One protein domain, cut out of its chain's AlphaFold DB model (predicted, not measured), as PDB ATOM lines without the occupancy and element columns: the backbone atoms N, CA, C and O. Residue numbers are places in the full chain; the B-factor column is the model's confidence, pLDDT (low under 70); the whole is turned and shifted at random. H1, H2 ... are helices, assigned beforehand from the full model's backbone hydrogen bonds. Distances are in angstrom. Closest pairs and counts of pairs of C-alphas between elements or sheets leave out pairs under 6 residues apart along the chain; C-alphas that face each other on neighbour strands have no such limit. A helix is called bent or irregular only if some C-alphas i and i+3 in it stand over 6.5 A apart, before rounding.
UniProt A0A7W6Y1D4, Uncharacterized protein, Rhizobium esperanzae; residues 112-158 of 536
ATOM      1  N   ASN A 112     153.276 226.311 153.745       91.25
ATOM      2  CA  ASN A 112     153.016 225.560 152.515       91.25
ATOM      3  C   ASN A 112     153.924 224.313 152.361       91.25
ATOM      4  O   ASN A 112     153.845 223.638 151.338       91.25
ATOM      5  N   GLY A 113     154.795 224.030 153.339       90.50
ATOM      6  CA  GLY A 113     155.746 222.917 153.343       90.50
ATOM      7  C   GLY A 113     157.048 223.162 152.573       90.50
ATOM      8  O   GLY A 113     157.870 222.252 152.492       90.50
ATOM      9  N   ARG A 114     157.253 224.352 151.994       91.69
ATOM     10  CA  ARG A 114     158.461 224.689 151.229       91.69
ATOM     11  C   ARG A 114     159.605 225.103 152.145       91.69
ATOM     12  O   ARG A 114     159.392 225.697 153.203       91.69
ATOM     13  N   ASP A 115     160.819 224.826 151.683       93.25
ATOM     14  CA  ASP A 115     162.039 225.343 152.291       93.25
ATOM     15  C   ASP A 115     162.062 226.884 152.213       93.25
ATOM     16  O   ASP A 115     161.645 227.445 151.189       93.25
ATOM     17  N   PRO A 116     162.561 227.583 153.250       93.12
ATOM     18  CA  PRO A 116     162.744 229.030 153.220       93.12
ATOM     19  C   PRO A 116     163.619 229.506 152.058       93.12
ATOM     20  O   PRO A 116     164.572 228.834 151.661       93.12
ATOM     21  N   TRP A 117     163.365 230.727 151.579       92.69
ATOM     22  CA  TRP A 117     164.101 231.339 150.462       92.69
ATOM     23  C   TRP A 117     165.631 231.313 150.637       92.69
ATOM     24  O   TRP A 117     166.364 231.146 149.661       92.69
ATOM     25  N   TRP A 118     166.120 231.448 151.872       93.06
ATOM     26  CA  TRP A 118     167.548 231.517 152.172       93.06
ATOM     27  C   TRP A 118     168.257 230.157 152.075       93.06
ATOM     28  O   TRP A 118     169.478 230.125 151.942       93.06
ATOM     29  N   MET A 119     167.529 229.031 152.074       94.94
ATOM     30  CA  MET A 119     168.138 227.696 151.964       94.94
ATOM     31  C   MET A 119     168.826 227.453 150.613       94.94
ATOM     32  O   MET A 119     169.621 226.526 150.496       94.94
ATOM     33  N   ALA A 120     168.558 228.279 149.600       94.31
ATOM     34  CA  ALA A 120     169.247 228.236 148.309       94.31
ATOM     35  C   ALA A 120     170.612 228.965 148.307       94.31
ATOM     36  O   ALA A 120     171.317 228.946 147.297       94.31
ATOM     37  N   TYR A 121     170.996 229.617 149.409       93.69
ATOM     38  CA  TYR A 121     172.257 230.353 149.545       93.69
ATOM     39  C   TYR A 121     173.293 229.541 150.335       93.69
ATOM     40  O   TYR A 121     172.971 228.538 150.961       93.69
ATOM     41  N   GLY A 122     174.560 229.964 150.289       92.38
ATOM     42  CA  GLY A 122     175.674 229.296 150.983       92.38
ATOM     43  C   GLY A 122     176.589 228.477 150.068       92.38
ATOM     44  O   GLY A 122     177.698 228.138 150.458       92.38
ATOM     45  N   ALA A 123     176.209 228.235 148.807       93.62
ATOM     46  CA  ALA A 123     177.019 227.454 147.862       93.62
ATOM     47  C   ALA A 123     178.414 228.049 147.567       93.62
ATOM     48  O   ALA A 123     179.334 227.323 147.202       93.62
ATOM     49  N   THR A 124     178.584 229.366 147.722       92.44
ATOM     50  CA  THR A 124     179.868 230.062 147.524       92.44
ATOM     51  C   THR A 124     180.747 230.078 148.774       92.44
ATOM     52  O   THR A 124     181.881 230.545 148.711       92.44
ATOM     53  N   TRP A 125     180.229 229.619 149.913       90.88
ATOM     54  CA  TRP A 125     180.917 229.642 151.199       90.88
ATOM     55  C   TRP A 125     181.439 228.257 151.553       90.88
ATOM     56  O   TRP A 125     180.796 227.247 151.261       90.88
ATOM     57  N   ALA A 126     182.614 228.224 152.185       90.38
ATOM     58  CA  ALA A 126     183.202 227.014 152.755       90.38
ATOM     59  C   ALA A 126     183.193 225.809 151.788       90.38
ATOM     60  O   ALA A 126     182.754 224.713 152.139       90.38
ATOM     61  N   ASP A 127     183.629 226.024 150.540       92.38
ATOM     62  CA  ASP A 127     183.663 224.986 149.494       92.38
ATOM     63  C   ASP A 127     182.284 224.315 149.258       92.38
ATOM     64  O   ASP A 127     182.160 223.107 149.044       92.38
ATOM     65  N   GLY A 128     181.212 225.110 149.363       94.06
ATOM     66  CA  GLY A 128     179.823 224.700 149.146       94.06
ATOM     67  C   GLY A 128     179.167 223.966 150.315       94.06
ATOM     68  O   GLY A 128     177.974 223.675 150.250       94.06
ATOM     69  N   THR A 129     179.901 223.695 151.400       95.12
ATOM     70  CA  THR A 129     179.377 222.956 152.568       95.12
ATOM     71  C   THR A 129     178.318 223.713 153.361       95.12
ATOM     72  O   THR A 129     177.532 223.109 154.095       95.12
ATOM     73  N   ALA A 130     178.263 225.028 153.170       95.56
ATOM     74  CA  ALA A 130     177.263 225.883 153.770       95.56
ATOM     75  C   ALA A 130     175.888 225.788 153.087       95.56
ATOM     76  O   ALA A 130     174.943 226.295 153.659       95.56
ATOM     77  N   LEU A 131     175.714 225.151 151.919       96.81
ATOM     78  CA  LEU A 131     174.413 225.120 151.226       96.81
ATOM     79  C   LEU A 131     173.379 224.202 151.928       96.81
ATOM     80  O   LEU A 131     173.523 222.976 151.842       96.81
ATOM     81  N   PRO A 132     172.286 224.732 152.514       96.69
ATOM     82  CA  PRO A 132     171.283 223.919 153.207       96.69
ATOM     83  C   PRO A 132     170.444 223.049 152.274       96.69
ATOM     84  O   PRO A 132     170.198 221.873 152.560       96.69
ATOM     85  N   GLN A 133     170.030 223.605 151.132       95.94
ATOM     86  CA  GLN A 133     169.139 222.942 150.185       95.94
ATOM     87  C   GLN A 133     169.629 221.536 149.823       95.94
ATOM     88  O   GLN A 133     170.802 221.334 149.503       95.94
ATOM     89  N   GLY A 134     168.722 220.555 149.854       95.62
ATOM     90  CA  GLY A 134     169.007 219.160 149.501       95.62
ATOM     91  C   GLY A 134     169.576 218.296 150.633       95.62
ATOM     92  O   GLY A 134     169.977 217.165 150.365       95.62
ATOM     93  N   ILE A 135     169.602 218.784 151.880       96.94
ATOM     94  CA  ILE A 135     170.098 218.024 153.041       96.94
ATOM     95  C   ILE A 135     169.422 216.650 153.188       96.94
ATOM     96  O   ILE A 135     170.110 215.654 153.389       96.94
ATOM     97  N   GLU A 136     168.099 216.565 153.016       96.75
ATOM     98  CA  GLU A 136     167.349 215.302 153.114       96.75
ATOM     99  C   GLU A 136     167.780 214.281 152.055       96.75
ATOM    100  O   GLU A 136     167.895 213.088 152.345       96.75
ATOM    101  N   ALA A 137     168.037 214.747 150.828       96.88
ATOM    102  CA  ALA A 137     168.518 213.897 149.747       96.88
ATOM    103  C   ALA A 137     169.928 213.386 150.059       96.88
ATOM    104  O   ALA A 137     170.149 212.179 150.012       96.88
ATOM    105  N   ARG A 138     170.843 214.270 150.482       97.19
ATOM    106  CA  ARG A 138     172.210 213.885 150.871       97.19
ATOM    107  C   ARG A 138     172.222 212.893 152.032       97.19
ATOM    108  O   ARG A 138     172.930 211.893 151.964       97.19
ATOM    109  N   PHE A 139     171.406 213.124 153.061       97.88
ATOM    110  CA  PHE A 139     171.268 212.215 154.202       97.88
ATOM    111  C   PHE A 139     170.871 210.799 153.755       97.88
ATOM    112  O   PHE A 139     171.514 209.824 154.147       97.88
ATOM    113  N   ARG A 140     169.859 210.698 152.882       97.12
ATOM    114  CA  ARG A 140     169.358 209.424 152.346       97.12
ATOM    115  C   ARG A 140     170.343 208.754 151.388       97.12
ATOM    116  O   ARG A 140     170.527 207.544 151.439       97.12
ATOM    117  N   GLU A 141     170.977 209.511 150.497       96.00
ATOM    118  CA  GLU A 141     171.940 208.975 149.524       96.00
ATOM    119  C   GLU A 141     173.146 208.324 150.209       96.00
ATOM    120  O   GLU A 141     173.648 207.300 149.738       96.00
ATOM    121  N   LEU A 142     173.564 208.890 151.343       96.88
ATOM    122  CA  LEU A 142     174.625 208.371 152.201       96.88
ATOM    123  C   LEU A 142     174.151 207.270 153.163       96.88
ATOM    124  O   LEU A 142     174.960 206.737 153.918       96.88
ATOM    125  N   ALA A 143     172.862 206.923 153.141       96.19
ATOM    126  CA  ALA A 143     172.210 205.990 154.054       96.19
ATOM    127  C   ALA A 143     172.505 206.249 155.543       96.19
ATOM    128  O   ALA A 143     172.697 205.315 156.333       96.19
ATOM    129  N   LEU A 144     172.560 207.526 155.935       97.12
ATOM    130  CA  LEU A 144     172.835 207.916 157.318       97.12
ATOM    131  C   LEU A 144     171.717 207.476 158.278       97.12
ATOM    132  O   LEU A 144     171.959 207.391 159.483       97.12
ATOM    133  N   GLU A 145     170.541 207.079 157.778       96.75
ATOM    134  CA  GLU A 145     169.503 206.409 158.567       96.75
ATOM    135  C   GLU A 145     170.009 205.143 159.269       96.75
ATOM    136  O   GLU A 145     169.542 204.810 160.356       96.75
ATOM    137  N   LYS A 146     171.014 204.455 158.712       94.81
ATOM    138  CA  LYS A 146     171.606 203.264 159.343       94.81
ATOM    139  C   LYS A 146     172.434 203.596 160.584       94.81
ATOM    140  O   LYS A 146     172.699 202.708 161.385       94.81
ATOM    141  N   VAL A 147     172.865 204.848 160.720       96.50
ATOM    142  CA  VAL A 147     173.699 205.330 161.829       96.50
ATOM    143  C   VAL A 147     172.859 206.124 162.829       96.50
ATOM    144  O   VAL A 147     172.996 205.944 164.036       96.50
ATOM    145  N   PHE A 148     171.973 206.989 162.334       97.56
ATOM    146  CA  PHE A 148     171.230 207.957 163.147       97.56
ATOM    147  C   PHE A 148     169.723 207.671 163.233       97.56
ATOM    148  O   PHE A 148     169.022 208.288 164.034       97.56
ATOM    149  N   GLY A 149     169.203 206.732 162.442       96.81
ATOM    150  CA  GLY A 149     167.771 206.463 162.312       96.81
ATOM    151  C   GLY A 149     167.105 207.387 161.297       96.81
ATOM    152  O   GLY A 149     166.767 206.959 160.204       96.81
ATOM    153  N   ASP A 150     166.932 208.660 161.625       97.81
ATOM    154  CA  ASP A 150     166.303 209.640 160.736       97.81
ATOM    155  C   ASP A 150     167.024 210.992 160.802       97.81
ATOM    156  O   ASP A 150     167.926 211.197 161.621       97.81
ATOM    157  N   LEU A 151     166.654 211.912 159.904       98.00
ATOM    158  CA  LEU A 151     167.302 213.220 159.827       98.00
ATOM    159  C   LEU A 151     167.088 214.046 161.105       98.00
ATOM    160  O   LEU A 151     168.008 214.740 161.527       98.00
ATOM    161  N   GLY A 152     165.913 213.956 161.733       97.88
ATOM    162  CA  GLY A 152     165.613 214.684 162.967       97.88
ATOM    163  C   GLY A 152     166.520 214.238 164.111       97.88
ATOM    164  O   GLY A 152     167.130 215.068 164.780       97.88
ATOM    165  N   ARG A 153     166.713 212.923 164.269       98.00
ATOM    166  CA  ARG A 153     167.658 212.347 165.237       98.00
ATOM    167  C   ARG A 153     169.105 212.718 164.935       98.00
ATOM    168  O   ARG A 153     169.860 212.986 165.866       98.00
ATOM    169  N   PHE A 154     169.508 212.750 163.664       98.50
ATOM    170  CA  PHE A 154     170.833 213.251 163.285       98.50
ATOM    171  C   PHE A 154     171.022 214.707 163.716       98.50
ATOM    172  O   PHE A 154     172.010 215.016 164.378       98.50
ATOM    173  N   VAL A 155     170.057 215.577 163.404       98.25
ATOM    174  CA  VAL A 155     170.078 216.991 163.798       98.25
ATOM    175  C   VAL A 155     170.127 217.139 165.320       98.25
ATOM    176  O   VAL A 155     170.965 217.877 165.828       98.25
ATOM    177  N   GLU A 156     169.311 216.395 166.066       98.38
ATOM    178  CA  GLU A 156     169.336 216.408 167.533       98.38
ATOM    179  C   GLU A 156     170.719 216.023 168.084       98.38
ATOM    180  O   GLU A 156     171.253 216.699 168.966       98.38
ATOM    181  N   LYS A 157     171.345 214.969 167.540       98.12
ATOM    182  CA  LYS A 157     172.702 214.560 167.936       98.12
ATOM    183  C   LYS A 157     173.741 215.620 167.591       98.12
ATOM    184  O   LYS A 157     174.623 215.869 168.406       98.12
ATOM    185  N   VAL A 158     173.622 216.262 166.433       97.56
ATOM    186  CA  VAL A 158     174.481 217.381 166.027       97.56
ATOM    187  C   VAL A 158     174.333 218.578 166.974       97.56
ATOM    188  O   VAL A 158     175.331 219.199 167.326       97.56
TER     189      VAL A 158
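This is residues 112 to 158 of the 536 residues of an uncharacterized protein of Rhizobium esperanzae (UniProt A0A7W6Y1D4). A long, thin stretch, residues 112 to 134, which holds the one short helix H1 and folds back on itself in a loop, lies crosswise over one end of a loose, winding group of three short helices, H2, H3 and H4, which follow one another through tight links. The tip of the loop, residues 124 to 129, sticks out. The printed part has 47 residues with four named helices, in the order H1, H2, H3, H4, and no named strand; it is all helix by class, though only 23 of the 47 residues are in named elements. It is loose, with a radius of gyration of the C-alphas of 12.0 A, and spans 31 by 30 by 19 A.

H1, residues 117 to 120, is apart from H2, residues 135 to 141. H1 is also apart from H3, residues 145 to 148, and from H4, residues 151 to 158. H2 and H3 are close but not clearly touching, their closest C-alphas being those of Phe 139 and Glu 145, 7.5 A apart. H2 and H4 are close but not clearly touching, with the C-alphas of Phe 139 and Leu 151 closest at 7.0 A, and their lines are about perpendicular at 74 degrees. H3 and H4 are close but not clearly touching, with the C-alphas of Phe 148 and Phe 154 closest at 5.3 A. In H2 and H4 every O i to N i+4 pair is within hydrogen-bond range; H1 and H3 are too short for such a pair.

H1 begins at C-alpha 117, (164.101, 231.339, 150.462), and is neither bent nor irregular, but only just: C-alphas 117 and 120 are 6.4 A apart. H2 is 9.9 A from first to last C-alpha, H3 5.1 A and H4 10.4 A. H4 ends at C-alpha 158, (174.481, 217.381, 166.027).

The two C-alphas farthest apart are those of Asn 112 and Asp 127, at 30.8 A. The printed part has no cut. The link from H1 to H2, 14 residues, is long. The mean pLDDT of the printed part is 95.4, and no printed residue is under 70.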